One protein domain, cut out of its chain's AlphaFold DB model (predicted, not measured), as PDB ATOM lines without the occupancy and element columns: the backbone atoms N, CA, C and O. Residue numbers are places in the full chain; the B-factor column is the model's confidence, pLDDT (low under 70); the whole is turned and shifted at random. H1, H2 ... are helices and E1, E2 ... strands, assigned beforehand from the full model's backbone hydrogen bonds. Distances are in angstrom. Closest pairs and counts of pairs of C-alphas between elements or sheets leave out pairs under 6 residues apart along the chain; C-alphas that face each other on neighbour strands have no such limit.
ATOM      1  N   VAL A  65     142.165  60.520 220.325       97.44
ATOM      2  CA  VAL A  65     141.788  60.788 218.929       97.44
ATOM      3  C   VAL A  65     143.023  60.726 218.042       97.44
ATOM      4  O   VAL A  65     144.123  61.003 218.500       97.44
ATOM      5  N   GLU A  66     142.827  60.429 216.760       97.50
ATOM      6  CA  GLU A  66     143.909  60.253 215.786       97.50
ATOM      7  C   GLU A  66     144.112  61.528 214.948       97.50
ATOM      8  O   GLU A  66     143.327  61.781 214.024       97.50
ATOM      9  N   PRO A  67     145.148  62.356 215.198       98.00
ATOM     10  CA  PRO A  67     145.268  63.661 214.545       98.00
ATOM     11  C   PRO A  67     145.470  63.578 213.028       98.00
ATOM     12  O   PRO A  67     145.016  64.458 212.296       98.00
ATOM     13  N   GLN A  68     146.095  62.508 212.527       96.06
ATOM     14  CA  GLN A  68     146.203  62.268 211.082       96.06
ATOM     15  C   GLN A  68     144.837  62.004 210.446       96.06
ATOM     16  O   GLN A  68     144.523  62.582 209.405       96.06
ATOM     17  N   GLN A  69     143.993  61.190 211.087       96.94
ATOM     18  CA  GLN A  69     142.625  60.972 210.622       96.94
ATOM     19  C   GLN A  69     141.809  62.269 210.702       96.94
ATOM     20  O   GLN A  69     141.099  62.605 209.758       96.94
ATOM     21  N   MET A  70     141.982  63.059 211.765       98.12
ATOM     22  CA  MET A  70     141.354  64.377 211.886       98.12
ATOM     23  C   MET A  70     141.759  65.318 210.744       98.12
ATOM     24  O   MET A  70     140.900  65.972 210.166       98.12
ATOM     25  N   MET A  71     143.036  65.369 210.352       97.62
ATOM     26  CA  MET A  71     143.469  66.151 209.181       97.62
ATOM     27  C   MET A  71     142.915  65.616 207.852       97.62
ATOM     28  O   MET A  71     142.800  66.370 206.878       97.62
ATOM     29  N   ASN A  72     142.583  64.326 207.777       97.38
ATOM     30  CA  ASN A  72     141.909  63.731 206.624       97.38
ATOM     31  C   ASN A  72     140.436  64.134 206.549       97.38
ATOM     32  O   ASN A  72     139.964  64.508 205.476       97.38
ATOM     33  N   ASP A  73     139.755  64.117 207.688       98.12
ATOM     34  CA  ASP A  73     138.323  64.387 207.795       98.12
ATOM     35  C   ASP A  73     137.973  65.879 207.868       98.12
ATOM     36  O   ASP A  73     136.843  66.259 207.557       98.12
ATOM     37  N   ILE A  74     138.925  66.721 208.286       98.25
ATOM     38  CA  ILE A  74     138.726  68.145 208.560       98.25
ATOM     39  C   ILE A  74     139.678  68.984 207.681       98.25
ATOM     40  O   ILE A  74     140.786  69.333 208.107       98.25
ATOM     41  N   PRO A  75     139.272  69.360 206.452       98.50
ATOM     42  CA  PRO A  75     140.104  70.163 205.552       98.50
ATOM     43  C   PRO A  75     140.540  71.509 206.142       98.50
ATOM     44  O   PRO A  75     141.695  71.902 205.970       98.50
ATOM     45  N   ALA A  76     139.658  72.190 206.884       97.69
ATOM     46  CA  ALA A  76     140.007  73.400 207.630       97.69
ATOM     47  C   ALA A  76     141.184  73.186 208.601       97.69
ATOM     48  O   ALA A  76     142.112  73.992 208.625       97.69
ATOM     49  N   PHE A  77     141.208  72.065 209.327       98.38
ATOM     50  CA  PHE A  77     142.286  71.753 210.265       98.38
ATOM     51  C   PHE A  77     143.615  71.520 209.544       98.38
ATOM     52  O   PHE A  77     144.637  72.084 209.928       98.38
ATOM     53  N   ARG A  78     143.603  70.752 208.446       98.38
ATOM     54  CA  ARG A  78     144.797  70.567 207.609       98.38
ATOM     55  C   ARG A  78     145.355  71.906 207.128       98.38
ATOM     56  O   ARG A  78     146.553  72.144 207.227       98.38
ATOM     57  N   LYS A  79     144.480  72.800 206.663       98.38
ATOM     58  CA  LYS A  79     144.867  74.142 206.218       98.38
ATOM     59  C   LYS A  79     145.495  74.967 207.346       98.38
ATOM     60  O   LYS A  79     146.443  75.707 207.088       98.38
ATOM     61  N   ASP A  80     144.994  74.849 208.572       98.44
ATOM     62  CA  ASP A  80     145.570  75.535 209.733       98.44
ATOM     63  C   ASP A  80     146.964  74.982 210.080       98.44
ATOM     64  O   ASP A  80     147.886  75.763 210.335       98.44
ATOM     65  N   VAL A  81     147.154  73.659 210.012       98.38
ATOM     66  CA  VAL A  81     148.468  73.009 210.177       98.38
ATOM     67  C   VAL A  81     149.452  73.481 209.102       98.38
ATOM     68  O   VAL A  81     150.546  73.942 209.438       98.38
ATOM     69  N   ASP A  82     149.048  73.468 207.830       98.12
ATOM     70  CA  ASP A  82     149.848  73.987 206.710       98.12
ATOM     71  C   ASP A  82     150.192  75.473 206.905       98.12
ATOM     72  O   ASP A  82     151.312  75.919 206.629       98.12
ATOM     73  N   GLY A  83     149.235  76.247 207.423       98.06
ATOM     74  CA  GLY A  83     149.409  77.645 207.787       98.06
ATOM     75  C   GLY A  83     150.440  77.841 208.895       98.06
ATOM     76  O   GLY A  83     151.270  78.741 208.788       98.06
ATOM     77  N   THR A  84     150.442  76.995 209.927       98.25
ATOM     78  CA  THR A  84     151.436  77.032 211.012       98.25
ATOM     79  C   THR A  84     152.825  76.650 210.502       98.25
ATOM     80  O   THR A  84     153.798  77.356 210.777       98.25
ATOM     81  N   LEU A  85     152.930  75.608 209.671       97.81
ATOM     82  CA  LEU A  85     154.185  75.250 209.004       97.81
ATOM     83  C   LEU A  85     154.731  76.414 208.161       97.81
ATOM     84  O   LEU A  85     155.913  76.744 208.240       97.81
ATOM     85  N   GLY A  86     153.871  77.057 207.366       96.94
ATOM     86  CA  GLY A  86     154.214  78.187 206.498       96.94
ATOM     87  C   GLY A  86     154.590  79.471 207.233       96.94
ATOM     88  O   GLY A  86     155.584  80.123 206.908       96.94
ATOM     89  N   ASN A  87     153.777  79.861 208.209       96.56
ATOM     90  CA  ASN A  87     153.857  81.182 208.817       96.56
ATOM     91  C   ASN A  87     154.783  81.244 210.028       96.56
ATOM     92  O   ASN A  87     155.230  82.350 210.347       96.56
ATOM     93  N   ASP A  88     155.078  80.101 210.646       97.00
ATOM     94  CA  ASP A  88     155.923  79.982 211.831       97.00
ATOM     95  C   ASP A  88     157.124  79.060 211.561       97.00
ATOM     96  O   ASP A  88     158.239  79.550 211.377       97.00
ATOM     97  N   VAL A  89     156.908  77.743 211.459       97.50
ATOM     98  CA  VAL A  89     157.995  76.743 211.513       97.50
ATOM     99  C   VAL A  89     159.055  76.961 210.431       97.50
ATOM    100  O   VAL A  89     160.246  76.979 210.737       97.50
ATOM    101  N   ARG A  90     158.657  77.214 209.177       96.38
ATOM    102  CA  ARG A  90     159.595  77.463 208.064       96.38
ATOM    103  C   ARG A  90     160.484  78.695 208.254       96.38
ATOM    104  O   ARG A  90     161.533  78.779 207.627       96.38
ATOM    105  N   LYS A  91     160.082  79.651 209.097       95.69
ATOM    106  CA  LYS A  91     160.854  80.872 209.386       95.69
ATOM    107  C   LYS A  91     161.818  80.697 210.561       95.69
ATOM    108  O   LYS A  91     162.597  81.609 210.838       95.69
ATOM    109  N   ARG A  92     161.754  79.564 211.267       95.50
ATOM    110  CA  ARG A  92     162.673  79.233 212.360       95.50
ATOM    111  C   ARG A  92     164.025  78.774 211.803       95.50
ATOM    112  O   ARG A  92     164.125  78.297 210.670       95.50
ATOM    113  N   GLY A  93     165.071  78.939 212.612       97.12
ATOM    114  CA  GLY A  93     166.368  78.315 212.356       97.12
ATOM    115  C   GLY A  93     166.297  76.796 212.515       97.12
ATOM    116  O   GLY A  93     165.291  76.265 212.985       97.12
ATOM    117  N   ASP A  94     167.365  76.112 212.120       98.06
ATOM    118  CA  ASP A  94     167.465  74.664 212.287       98.06
ATOM    119  C   ASP A  94     167.528  74.264 213.769       98.06
ATOM    120  O   ASP A  94     167.992  75.031 214.621       98.06
ATOM    121  N   GLY A  95     167.063  73.049 214.058       98.06
ATOM    122  CA  GLY A  95     166.990  72.470 215.396       98.06
ATOM    123  C   GLY A  95     165.564  72.131 215.849       98.06
ATOM    124  O   GLY A  95     164.609  72.212 215.066       98.06
ATOM    125  N   PRO A  96     165.406  71.723 217.122       98.50
ATOM    126  CA  PRO A  96     164.122  71.310 217.668       98.50
ATOM    127  C   PRO A  96     163.168  72.495 217.822       98.50
ATOM    128  O   PRO A  96     163.567  73.608 218.179       98.50
ATOM    129  N   PHE A  97     161.881  72.237 217.628       98.19
ATOM    130  CA  PHE A  97     160.830  73.215 217.839       98.19
ATOM    131  C   PHE A  97     159.605  72.614 218.529       98.19
ATOM    132  O   PHE A  97     159.280  71.432 218.443       98.19
ATOM    133  N   THR A  98     158.883  73.494 219.207       98.56
ATOM    134  CA  THR A  98     157.507  73.286 219.644       98.56
ATOM    135  C   THR A  98     156.766  74.582 219.359       98.56
ATOM    136  O   THR A  98     157.290  75.671 219.631       98.56
ATOM    137  N   THR A  99     155.597  74.492 218.734       98.50
ATOM    138  CA  THR A  99     154.719  75.652 218.566       98.50
ATOM    139  C   THR A  99     153.872  75.840 219.817       98.50
ATOM    140  O   THR A  99     153.627  74.900 220.577       98.50
ATOM    141  N   GLU A 100     153.380  77.060 220.006       97.25
ATOM    142  CA  GLU A 100     152.294  77.293 220.952       97.25
ATOM    143  C   GLU A 100     151.040  76.506 220.542       97.25
ATOM    144  O   GLU A 100     150.906  76.057 219.397       97.25
ATOM    145  N   TRP A 101     150.120  76.336 221.492       97.44
ATOM    146  CA  TRP A 101     148.809  75.762 221.209       97.44
ATOM    147  C   TRP A 101     147.972  76.747 220.389       97.44
ATOM    148  O   TRP A 101     147.620  77.825 220.867       97.44
ATOM    149  N   SER A 102     147.607  76.339 219.181       96.69
ATOM    150  CA  SER A 102     146.712  77.071 218.288       96.69
ATOM    151  C   SER A 102     145.304  76.493 218.362       96.69
ATOM    152  O   SER A 102     145.125  75.281 218.466       96.69
ATOM    153  N   SER A 103     144.292  77.355 218.289       94.94
ATOM    154  CA  SER A 103     142.891  76.933 218.189       94.94
ATOM    155  C   SER A 103     142.508  76.684 216.731       94.94
ATOM    156  O   SER A 103     142.907  77.436 215.846       94.94
ATOM    157  N   THR A 104     141.695  75.661 216.497       96.06
ATOM    158  CA  THR A 104     141.106  75.333 215.191       96.06
ATOM    159  C   THR A 104     139.685  74.800 215.388       96.06
ATOM    160  O   THR A 104     139.260  74.509 216.513       96.06
ATOM    161  N   ALA A 105     138.935  74.695 214.296       93.38
ATOM    162  CA  ALA A 105     137.578  74.177 214.290       93.38
ATOM    163  C   ALA A 105     137.270  73.482 212.955       93.38
ATOM    164  O   ALA A 105     137.707  73.955 211.901       93.38
ATOM    165  N   PRO A 106     136.478  72.399 212.960       91.12
ATOM    166  CA  PRO A 106     135.895  71.871 211.741       91.12
ATOM    167  C   PRO A 106     134.942  72.881 211.108       91.12
ATOM    168  O   PRO A 106     134.195  73.574 211.799       91.12
ATOM    169  N   ASN A 107     134.938  72.935 209.780       91.25
ATOM    170  CA  ASN A 107     133.979  73.725 209.021       91.25
ATOM    171  C   ASN A 107     132.873  72.800 208.484       91.25
ATOM    172  O   ASN A 107     133.160  71.990 207.600       91.25
ATOM    173  N   PRO A 108     131.610  72.909 208.942       86.38
ATOM    174  CA  PRO A 108     130.514  72.060 208.460       86.38
ATOM    175  C   PRO A 108     130.272  72.130 206.946       86.38
ATOM    176  O   PRO A 108     129.678  71.215 206.379       86.38
ATOM    177  N   ALA A 109     130.724  73.201 206.282       94.31
ATOM    178  CA  ALA A 109     130.637  73.337 204.831       94.31
ATOM    179  C   ALA A 109     131.643  72.449 204.067       94.31
ATOM    180  O   ALA A 109     131.471  72.257 202.865       94.31
ATOM    181  N   ASP A 110     132.644  71.873 204.742       94.94
ATOM    182  CA  ASP A 110     133.672  71.013 204.133       94.94
ATOM    183  C   ASP A 110     133.202  69.552 203.941       94.94
ATOM    184  O   ASP A 110     133.964  68.702 203.481       94.94
ATOM    185  N   GLY A 111     131.944  69.243 204.273       95.19
ATOM    186  CA  GLY A 111     131.319  67.939 204.045       95.19
ATOM    187  C   GLY A 111     130.948  67.190 205.325       95.19
ATOM    188  O   GLY A 111     131.178  67.653 206.440       95.19
ATOM    189  N   ASP A 112     130.346  66.010 205.154       95.56
ATOM    190  CA  ASP A 112     129.699  65.263 206.244       95.56
ATOM    191  C   ASP A 112     130.690  64.809 207.336       95.56
ATOM    192  O   ASP A 112     130.356  64.866 208.513       95.56
ATOM    193  N   ARG A 113     131.942  64.481 206.980       97.06
ATOM    194  CA  ARG A 113     133.011  64.160 207.948       97.06
ATOM    195  C   ARG A 113     133.430  65.355 208.802       97.06
ATOM    196  O   ARG A 113     133.535  65.241 210.019       97.06
ATOM    197  N   SER A 114     133.614  66.520 208.189       95.69
ATOM    198  CA  SER A 114     133.903  67.752 208.929       95.69
ATOM    199  C   SER A 114     132.711  68.155 209.809       95.69
ATOM    200  O   SER A 114     132.885  68.618 210.935       95.69
ATOM    201  N   MET A 115     131.482  67.908 209.340       91.69
ATOM    202  CA  MET A 115     130.263  68.118 210.121       91.69
ATOM    203  C   MET A 115     130.162  67.168 211.324       91.69
ATOM    204  O   MET A 115     129.805  67.620 212.410       91.69
ATOM    205  N   GLU A 116     130.520  65.891 211.174       95.44
ATOM    206  CA  GLU A 116     130.654  64.955 212.298       95.44
ATOM    207  C   GLU A 116     131.611  65.520 213.353       95.44
ATOM    208  O   GLU A 116     131.241  65.629 214.522       95.44
ATOM    209  N   TRP A 117     132.806  65.962 212.947       95.25
ATOM    210  CA  TRP A 117     133.780  66.552 213.866       95.25
ATOM    211  C   TRP A 117     133.300  67.864 214.500       95.25
ATOM    212  O   TRP A 117     133.631  68.144 215.654       95.25
ATOM    213  N   TYR A 118     132.496  68.658 213.789       88.62
ATOM    214  CA  TYR A 118     131.861  69.855 214.342       88.62
ATOM    215  C   TYR A 118     130.906  69.502 215.491       88.62
ATOM    216  O   TYR A 118     130.964  70.133 216.543       88.62
ATOM    217  N   TYR A 119     130.080  68.464 215.341       86.06
ATOM    218  CA  TYR A 119     129.207  67.997 216.425       86.06
ATOM    219  C   TYR A 119     129.951  67.205 217.506       86.06
ATOM    220  O   TYR A 119     129.511  67.178 218.651       86.06
ATOM    221  N   ALA A 120     131.078  66.582 217.161       91.06
ATOM    222  CA  ALA A 120     131.927  65.862 218.096       91.06
ATOM    223  C   ALA A 120     132.699  66.820 219.011       91.06
ATOM    224  O   ALA A 120     132.597  66.723 220.226       91.06
ATOM    225  N   LEU A 121     133.477  67.746 218.447       89.44
ATOM    226  CA  LEU A 121     134.405  68.589 219.202       89.44
ATOM    227  C   LEU A 121     134.132  70.089 219.044       89.44
ATOM    228  O   LEU A 121     134.543  70.836 219.921       89.44
ATOM    229  N   ASN A 122     133.445  70.557 217.998       85.62
ATOM    230  CA  ASN A 122     133.219  71.978 217.655       85.62
ATOM    231  C   ASN A 122     134.510  72.799 217.428       85.62
ATOM    232  O   ASN A 122     134.766  73.269 216.330       85.62
ATOM    233  N   HIS A 123     135.358  72.937 218.442       88.81
ATOM    234  CA  HIS A 123     136.706  73.496 218.370       88.81
ATOM    235  C   HIS A 123     137.651  72.665 219.245       88.81
ATOM    236  O   HIS A 123     137.239  72.048 220.235       88.81
ATOM    237  N   PHE A 124     138.934  72.684 218.916       94.81
ATOM    238  CA  PHE A 124     139.990  72.022 219.678       94.81
ATOM    239  C   PHE A 124     141.308  72.778 219.497       94.81
ATOM    240  O   PHE A 124     141.394  73.725 218.713       94.81
ATOM    241  N   GLN A 125     142.321  72.395 220.267       97.75
ATOM    242  CA  GLN A 125     143.653  72.972 220.161       97.75
ATOM    243  C   GLN A 125     144.621  71.962 219.570       97.75
ATOM    244  O   GLN A 125     144.498  70.762 219.814       97.75
ATOM    245  N   TYR A 126     145.608  72.463 218.839       98.62
ATOM    246  CA  TYR A 126     146.704  71.667 218.315       98.62
ATOM    247  C   TYR A 126     148.045  72.380 218.484       98.62
ATOM    248  O   TYR A 126     148.090  73.601 218.643       98.62
ATOM    249  N   ARG A 127     149.138  71.622 218.432       98.62
ATOM    250  CA  ARG A 127     150.497  72.154 218.288       98.62
ATOM    251  C   ARG A 127     151.358  71.208 217.465       98.62
ATOM    252  O   ARG A 127     151.056  70.020 217.367       98.62
ATOM    253  N   LEU A 128     152.440  71.738 216.911       98.62
ATOM    254  CA  LEU A 128     153.454  70.968 216.201       98.62
ATOM    255  C   LEU A 128     154.698  70.846 217.078       98.62
ATOM    256  O   LEU A 128     155.157  71.837 217.657       98.62
ATOM    257  N   VAL A 129     155.249  69.641 217.151       98.62
ATOM    258  CA  VAL A 129     156.498  69.336 217.852       98.62
ATOM    259  C   VAL A 129     157.395  68.596 216.874       98.62
ATOM    260  O   VAL A 129     156.934  67.693 216.183       98.62
ATOM    261  N   GLY A 130     158.659  68.991 216.766       98.31
ATOM    262  CA  GLY A 130     159.531  68.391 215.766       98.31
ATOM    263  C   GLY A 130     160.910  69.015 215.680       98.31
ATOM    264  O   GLY A 130     161.374  69.685 216.601       98.31
ATOM    265  N   GLU A 131     161.552  68.799 214.540       98.38
ATOM    266  CA  GLU A 131     162.882  69.284 214.199       98.38
ATOM    267  C   GLU A 131     162.905  69.804 212.758       98.38
ATOM    268  O   GLU A 131     162.262  69.246 211.862       98.38
ATOM    269  N   LYS A 132     163.642  70.895 212.540       98.12
ATOM    270  CA  LYS A 132     163.888  71.468 211.216       98.12
ATOM    271  C   LYS A 132     165.368  71.337 210.858       98.12
ATOM    272  O   LYS A 132     166.222  71.763 211.631       98.12
ATOM    273  N   GLU A 133     165.656  70.828 209.665       97.56
ATOM    274  CA  GLU A 133     167.002  70.700 209.096       97.56
ATOM    275  C   GLU A 133     166.990  71.208 207.648       97.56
ATOM    276  O   GLU A 133     166.500  70.537 206.736       97.56
ATOM    277  N   GLY A 134     167.508  72.419 207.416       94.00
ATOM    278  CA  GLY A 134     167.467  73.056 206.103       94.00
ATOM    279  C   GLY A 134     166.031  73.219 205.596       94.00
ATOM    280  O   GLY A 134     165.249  73.982 206.172       94.00
ATOM    281  N   ASP A 135     165.705  72.497 204.522       94.19
ATOM    282  CA  ASP A 135     164.390  72.510 203.872       94.19
ATOM    283  C   ASP A 135     163.459  71.383 204.337       94.19
ATOM    284  O   ASP A 135     162.309  71.326 203.899       94.19
ATOM    285  N   GLU A 136     163.926  70.489 205.212       97.75
ATOM    286  CA  GLU A 136     163.140  69.381 205.751       97.75
ATOM    287  C   GLU A 136     162.639  69.694 207.168       97.75
ATOM    288  O   GLU A 136     163.368  70.207 208.017       97.75
ATOM    289  N   ILE A 137     161.368  69.384 207.423       98.44
ATOM    290  CA  ILE A 137     160.719  69.516 208.728       98.44
ATOM    291  C   ILE A 137     160.135  68.151 209.085       98.44
ATOM    292  O   ILE A 137     159.174  67.717 208.446       98.44
ATOM    293  N   ARG A 138     160.691  67.495 210.106       98.50
ATOM    294  CA  ARG A 138     160.136  66.275 210.716       98.50
ATOM    295  C   ARG A 138     159.323  66.681 211.938       98.50
ATOM    296  O   ARG A 138     159.834  67.411 212.783       98.50
ATOM    297  N   TYR A 139     158.059  66.288 212.024       98.31
ATOM    298  CA  TYR A 139     157.182  66.729 213.109       98.31
ATOM    299  C   TYR A 139     156.061  65.738 213.392       98.31
ATOM    300  O   TYR A 139     155.608  65.036 212.496       98.31
ATOM    301  N   HIS A 140     155.557  65.739 214.620       98.50
ATOM    302  CA  HIS A 140     154.257  65.175 214.956       98.50
ATOM    303  C   HIS A 140     153.300  66.283 215.408       98.50
ATOM    304  O   HIS A 140     153.691  67.387 215.805       98.50
ATOM    305  N   LEU A 141     152.015  65.987 215.285       98.19
ATOM    306  CA  LEU A 141     150.905  66.857 215.622       98.19
ATOM    307  C   LEU A 141     150.287  66.365 216.925       98.19
ATOM    308  O   LEU A 141     149.860  65.217 217.012       98.19
ATOM    309  N   GLU A 142     150.178  67.247 217.908       98.62
ATOM    310  CA  GLU A 142     149.454  66.963 219.142       98.62
ATOM    311  C   GLU A 142     148.142  67.736 219.154       98.62
ATOM    312  O   GLU A 142     148.109  68.909 218.777       98.62
ATOM    313  N   VAL A 143     147.067  67.104 219.620       98.19
ATOM    314  CA  VAL A 143     145.750  67.727 219.793       98.19
ATOM    315  C   VAL A 143     145.274  67.587 221.228       98.19
ATOM    316  O   VAL A 143     145.567  66.599 221.903       98.19
ATOM    317  N   LYS A 144     144.511  68.575 221.697       96.69
ATOM    318  CA  LYS A 144     143.825  68.510 222.986       96.69
ATOM    319  C   LYS A 144     142.499  69.260 222.969       96.69
ATOM    320  O   LYS A 144     142.343  70.275 222.285       96.69
ATOM    321  N   LYS A 145     141.562  68.795 223.786       92.75
ATOM    322  CA  LYS A 145     140.312  69.484 224.100       92.75
ATOM    323  C   LYS A 145     139.806  69.036 225.470       92.75
ATOM    324  O   LYS A 145     139.804  67.848 225.772       92.75
ATOM    325  N   ARG A 146     139.287  69.978 226.259       92.25
ATOM    326  CA  ARG A 146     138.373  69.654 227.356       92.25
ATOM    327  C   ARG A 146     136.981  69.411 226.771       92.25
ATOM    328  O   ARG A 146     136.426  70.297 226.120       92.25
ATOM    329  N   TYR A 147     136.461  68.196 226.912       90.19
ATOM    330  CA  TYR A 147     135.103  67.872 226.491       90.19
ATOM    331  C   TYR A 147     134.137  68.293 227.596       90.19
ATOM    332  O   TYR A 147     133.911  67.564 228.563       90.19
ATOM    333  N   ASP A 148     133.610  69.501 227.450       86.38
ATOM    334  CA  ASP A 148     132.635  70.128 228.330       86.38
ATOM    335  C   ASP A 148     131.502  70.756 227.514       86.38
ATOM    336  O   ASP A 148     131.580  70.906 226.290       86.38
ATOM    337  N   TRP A 149     130.435  71.122 228.218       79.25
ATOM    338  CA  TRP A 149     129.276  71.796 227.651       79.25
ATOM    339  C   TRP A 149     129.136  73.167 228.283       79.25
ATOM    340  O   TRP A 149     129.351  73.331 229.485       79.25
ATOM    341  N   GLY A 150     128.795  74.150 227.457       64.12
ATOM    342  CA  GLY A 150     128.773  75.536 227.879       64.12
ATOM    343  C   GLY A 150     127.633  75.885 228.821       64.12
ATOM    344  O   GLY A 150     126.507  75.424 228.667       64.12
ATOM    345  N   THR A 151     127.898  76.792 229.743       52.09
ATOM    346  CA  THR A 151     126.889  77.482 230.548       52.09
ATOM    347  C   THR A 151     126.734  78.938 230.077       52.09
ATOM    348  O   THR A 151     127.633  79.482 229.430       52.09
ATOM    349  N   PRO A 152     125.608  79.621 230.360       44.72
ATOM    350  CA  PRO A 152     125.388  80.992 229.896       44.72
ATOM    351  C   PRO A 152     126.411  81.998 230.455       44.72
ATOM    352  O   PRO A 152     126.696  82.999 229.797       44.72
ATOM    353  N   SER A 153     127.000  81.720 231.627       39.72
ATOM    354  CA  SER A 153     128.120  82.479 232.213       39.72
ATOM    355  C   SER A 153     129.410  82.384 231.391       39.72
ATOM    356  O   SER A 153     130.230  83.292 231.456       39.72
ATOM    357  N   GLU A 154     129.555  81.361 230.546       48.25
ATOM    358  CA  GLU A 154     130.702  81.165 229.648       48.25
ATOM    359  C   GLU A 154     130.470  81.785 228.252       48.25
ATOM    360  O   GLU A 154     131.249  81.566 227.323       48.25
ATOM    361  N   HIS A 155     129.384  82.554 228.074       47.97
ATOM    362  CA  HIS A 155     128.954  83.147 226.796       47.97
ATOM    363  C   HIS A 155     128.746  82.130 225.658       47.97
ATOM    364  O   HIS A 155     128.798  82.483 224.476       47.97
ATOM    365  N   ARG A 156     128.497  80.859 225.991       49.97
ATOM    366  CA  ARG A 156     128.242  79.793 225.017       49.97
ATOM    367  C   ARG A 156     126.745  79.729 224.707       49.97
ATOM    368  O   ARG A 156     125.920  79.595 225.606       49.97
ATOM    369  N   ALA A 157     126.393  79.881 223.429       46.41
ATOM    370  CA  ALA A 157     125.003  79.878 222.972       46.41
ATOM    371  C   ALA A 157     124.328  78.513 223.194       46.41
ATOM    372  O   ALA A 157     124.982  77.476 223.141       46.41
ATOM    373  N   THR A 158     123.012  78.504 223.386       47.88
ATOM    374  CA  THR A 158     122.169  77.300 223.409       47.88
ATOM    375  C   THR A 158     122.466  76.392 222.205       47.88
ATOM    376  O   THR A 158     122.539  76.882 221.077       47.88
ATOM    377  N   VAL A 159     122.632  75.078 222.411       48.31
ATOM    378  CA  VAL A 159     122.688  74.111 221.302       48.31
ATOM    379  C   VAL A 159     121.246  73.846 220.894       48.31
ATOM    380  O   VAL A 159     120.534  73.076 221.525       48.31
ATOM    381  N   SER A 160     120.780  74.501 219.834       44.62
ATOM    382  CA  SER A 160     119.532  74.096 219.188       44.62
ATOM    383  C   SER A 160     119.781  72.777 218.451       44.62
ATOM    384  O   SER A 160     120.200  72.722 217.292       44.62
ATOM    385  N   GLY A 161     119.610  71.682 219.186       37.53
ATOM    386  CA  GLY A 161     119.701  70.323 218.681       37.53
ATOM    387  C   GLY A 161     118.505  69.994 217.795       37.53
ATOM    388  O   GLY A 161     117.505  69.465 218.262       37.53
ATOM    389  N   GLY A 162     118.647  70.253 216.498       39.75
ATOM    390  CA  GLY A 162     117.772  69.698 215.470       39.75
ATOM    391  C   GLY A 162     116.791  70.717 214.909       39.75
ATOM    392  O   GLY A 162     116.027  71.344 215.632       39.75
ATOM    393  N   GLY A 163     116.816  70.882 213.588       34.69
ATOM    394  CA  GLY A 163     115.869  71.726 212.861       34.69
ATOM    395  C   GLY A 163     114.389  71.361 213.098       34.69
ATOM    396  O   GLY A 163     114.070  70.420 213.827       34.69
ATOM    397  N   PRO A 164     113.451  72.089 212.466       29.56
ATOM    398  CA  PRO A 164     112.024  71.918 212.722       29.56
ATOM    399  C   PRO A 164     111.550  70.489 212.405       29.56
ATOM    400  O   PRO A 164     111.805  69.967 211.321       29.56
ATOM    401  N   GLY A 165     110.828  69.866 213.344       37.34
ATOM    402  CA  GLY A 165     110.248  68.526 213.200       37.34
ATOM    403  C   GLY A 165     110.106  67.784 214.538       37.34
ATOM    404  O   GLY A 165     110.490  68.319 215.573       37.34
ATOM    405  N   PRO A 166     109.596  66.536 214.554       30.23
ATOM    406  CA  PRO A 166     109.353  65.744 215.774       30.23
ATOM    407  C   PRO A 166     110.628  65.322 216.543       30.23
ATOM    408  O   PRO A 166     110.537  64.595 217.525       30.23
ATOM    409  N   MET A 167     111.803  65.787 216.100       43.00
ATOM    410  CA  MET A 167     113.125  65.643 216.729       43.00
ATOM    411  C   MET A 167     113.639  66.975 217.319       43.00
ATOM    412  O   MET A 167     114.760  67.019 217.812       43.00
ATOM    413  N   GLY A 168     112.847  68.054 217.239       42.22
ATOM    414  CA  GLY A 168     113.174  69.389 217.741       42.22
ATOM    415  C   GLY A 168     113.151  69.427 219.263       42.22
ATOM    416  O   GLY A 168     112.125  69.718 219.877       42.22
ATOM    417  N   MET A 169     114.282  69.088 219.868       52.50
ATOM    418  CA  MET A 169     114.500  69.207 221.300       52.50
ATOM    419  C   MET A 169     115.598  70.242 221.493       52.50
ATOM    420  O   MET A 169     116.778  69.936 221.347       52.50
ATOM    421  N   ASP A 170     115.196  71.477 221.792       56.47
ATOM    422  CA  ASP A 170     116.123  72.513 222.233       56.47
ATOM    423  C   ASP A 170     116.792  72.026 223.527       56.47
ATOM    424  O   ASP A 170     116.190  72.032 224.601       56.47
ATOM    425  N   LEU A 171     118.021  71.523 223.405       65.06
ATOM    426  CA  LEU A 171     118.849  71.131 224.533       65.06
ATOM    427  C   LEU A 171     119.743  72.307 224.884       65.06
ATOM    428  O   LEU A 171     120.753  72.573 224.230       65.06
ATOM    429  N   GLU A 172     119.385  73.029 225.937       70.81
ATOM    430  CA  GLU A 172     120.253  74.098 226.399       70.81
ATOM    431  C   GLU A 172     121.606  73.514 226.810       70.81
ATOM    432  O   GLU A 172     121.667  72.555 227.578       70.81
ATOM    433  N   GLN A 173     122.713  74.093 226.316       70.38
ATOM    434  CA  GLN A 173     124.046  73.622 226.714       70.38
ATOM    435  C   GLN A 173     124.192  73.645 228.235       70.38
ATOM    436  O   GLN A 173     124.789  72.734 228.790       70.38
ATOM    437  N   ALA A 174     123.565  74.625 228.894       75.56
ATOM    438  CA  ALA A 174     123.518  74.767 230.341       75.56
ATOM    439  C   ALA A 174     122.923  73.537 231.042       75.56
ATOM    440  O   ALA A 174     123.424  73.105 232.079       75.56
ATOM    441  N   ASP A 175     121.872  72.962 230.458       81.81
ATOM    442  CA  ASP A 175     121.208  71.776 230.985       81.81
ATOM    443  C   ASP A 175     122.080  70.534 230.791       81.81
ATOM    444  O   ASP A 175     122.208  69.715 231.701       81.81
ATOM    445  N   ILE A 176     122.748  70.416 229.638       85.38
ATOM    446  CA  ILE A 176     123.713  69.334 229.403       85.38
ATOM    447  C   ILE A 176     124.901  69.468 230.361       85.38
ATOM    448  O   ILE A 176     125.351  68.485 230.949       85.38
ATOM    449  N   ASP A 189     138.843  64.677 229.273       95.44
ATOM    450  CA  ASP A 189     139.872  65.213 228.387       95.44
ATOM    451  C   ASP A 189     139.955  64.379 227.109       95.44
ATOM    452  O   ASP A 189     139.918  63.149 227.147       95.44
ATOM    453  N   VAL A 190     140.073  65.069 225.981       96.44
ATOM    454  CA  VAL A 190     140.380  64.493 224.676       96.44
ATOM    455  C   VAL A 190     141.798  64.899 224.315       96.44
ATOM    456  O   VAL A 190     142.139  66.083 224.393       96.44
ATOM    457  N   SER A 191     142.618  63.945 223.902       97.75
ATOM    458  CA  SER A 191     143.985  64.206 223.445       97.75
ATOM    459  C   SER A 191     144.395  63.242 222.345       97.75
ATOM    460  O   SER A 191     143.801  62.184 222.203       97.75
ATOM    461  N   GLY A 192     145.424  63.583 221.583       97.50
ATOM    462  CA  GLY A 192     145.971  62.691 220.570       97.50
ATOM    463  C   GLY A 192     147.333  63.157 220.094       97.50
ATOM    464  O   GLY A 192     147.639  64.350 220.174       97.50
ATOM    465  N   SER A 193     148.128  62.226 219.581       97.94
ATOM    466  CA  SER A 193     149.384  62.505 218.890       97.94
ATOM    467  C   SER A 193     149.387  61.762 217.566       97.94
ATOM    468  O   SER A 193     148.987  60.606 217.515       97.94
ATOM    469  N   SER A 194     149.824  62.407 216.490       98.06
ATOM    470  CA  SER A 194     150.087  61.692 215.244       98.06
ATOM    471  C   SER A 194     151.385  60.894 215.329       98.06
ATOM    472  O   SER A 194     152.247  61.190 216.160       98.06
ATOM    473  N   ASP A 195     151.574  59.986 214.373       97.06
ATOM    474  CA  ASP A 195     152.915  59.546 213.995       97.06
ATOM    475  C   ASP A 195     153.738  60.719 213.432       97.06
ATOM    476  O   ASP A 195     153.205  61.791 213.108       97.06
ATOM    477  N   GLU A 196     155.044  60.499 213.284       97.69
ATOM    478  CA  GLU A 196     155.945  61.444 212.628       97.69
ATOM    479  C   GLU A 196     155.542  61.675 211.163       97.69
ATOM    480  O   GLU A 196     155.168  60.765 210.421       97.69
ATOM    481  N   MET A 197     155.633  62.930 210.744       97.19
ATOM    482  CA  MET A 197     155.327  63.426 209.414       97.19
ATOM    483  C   MET A 197     156.491  64.268 208.901       97.19
ATOM    484  O   MET A 197     157.262  64.841 209.671       97.19
ATOM    485  N   THR A 198     156.595  64.394 207.580       97.44
ATOM    486  CA  THR A 198     157.618  65.223 206.936       97.44
ATOM    487  C   THR A 198     156.975  66.284 206.056       97.44
ATOM    488  O   THR A 198     156.112  65.980 205.231       97.44
ATOM    489  N   ALA A 199     157.423  67.529 206.193       95.06
ATOM    490  CA  ALA A 199     157.137  68.615 205.265       95.06
ATOM    491  C   ALA A 199     158.440  69.128 204.641       95.06
ATOM    492  O   ALA A 199     159.498  69.091 205.266       95.06
ATOM    493  N   ARG A 200     158.350  69.613 203.400       91.50
ATOM    494  CA  ARG A 200     159.457  70.271 202.696       91.50
ATOM    495  C   ARG A 200     159.073  71.691 202.287       91.50
ATOM    496  O   ARG A 200     157.877  72.004 202.203       91.50
ATOM    497  N   LEU A 201     160.071  72.558 202.135       71.88
ATOM    498  CA  LEU A 201     159.904  73.908 201.581       71.88
ATOM    499  C   LEU A 201     159.456  73.878 200.114       71.88
ATOM    500  O   LEU A 201     159.901  72.982 199.364       71.88
TER     501      LEU A 201
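What this domain is: This is residues 65 to 176 and 189 to 201 of the 201 residues of an uncharacterized protein of Streptomyces ferrugineus (UniProt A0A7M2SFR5). A long, twisted sheet is built on the hairpin of E3 and E4, with short strands E1 and E2 along one edge and E7 and E8 along the other; helices H1 and H2 pack on one face. Beyond one end of the sheet the chain runs on into a loosely built arm, with the small hairpin of E5 and E6 and the short helix H4, which makes much of the length. The printed part has 125 residues, with four named helices and eight named strands in the order H1, H2, E1, E2, H3, E3, E4, E5, E6, H4, E7, E8; neighbour strands are antiparallel and the class is mixed. The whole is loose, with a radius of gyration of the C-alphas of 17.4 A, and spans 59 by 30 by 22 A.

Where its parts are: Find C-alpha 67 at (145.268, 63.661, 214.545); H1 runs from there to residue 73, and H2 follows at residues 75 to 87, 17.9 A long. Next come E1, residues 95 to 98, E2, residues 102 to 104, and H3, residues 112 to 120, 12.1 A long. E3 takes residues 124 to 133 over 29.0 A; E4 begins at C-alpha 136, (163.140, 69.381, 205.751), and reaches residue 147 after 34.9 A. Then look for E5 at 159 to 161, E6 at 169 to 171, H4 at 173 to 176, E7 at 189 to 193 and E8 at 197 to 200, ending at C-alpha 200, (159.457, 70.271, 202.696).

How they stand to each other: In the hairpin of E3 and E4, N 131 and O 138 are 2.8 A apart, within hydrogen-bond range. On one side of E3 lie E1, with N 97 and O 130 at 2.8 A, and E2, with N 102 and O 126 at 2.8 A; E4 is on the other side. Beside E4, on the side opposite E3, look for E7, with N 145 and O 190 at 2.8 A, and E8, with N 197 and O 139 at 2.7 A. H1 is on this sheet at a height of 10.0 A and stands up from it at 71 degrees; its closest C-alpha pair with E4 is Pro 67 and Leu 141, 6.6 A. H2 is on the sheet too, its C-alpha 77 lying 6.2 A from that of Thr 104 in E2, their closest pair. H1 and H2 touch only at the corner, Met 71 to Arg 78 being closest at 4.9 A between C-alphas. H3 is not on the sheet and only just touches H1, with 3 pairs of C-alphas within 8 A, the closest Asp 73 and Arg 113 at 5.3 A. In the hairpin of E5 and E6, C-alphas 160 and 170 face each other at 4.8 A, with no N and O pair within hydrogen-bond range. Every O i to N i+4 pair is within range in H1, H2 and H3, while H4 is too short for one.

The domain as a whole: The C-alphas of Gly 134 and Pro 166 are the two farthest apart, 59.4 A. Residues 177 to 188 are not printed, and C-alphas 176 and 189 are 16.7 A apart across the cut. The link from E4 to E5 is long. Expect low confidence at residues 150 to 171, under 70 in pLDDT; the mean of the printed part is 86.1.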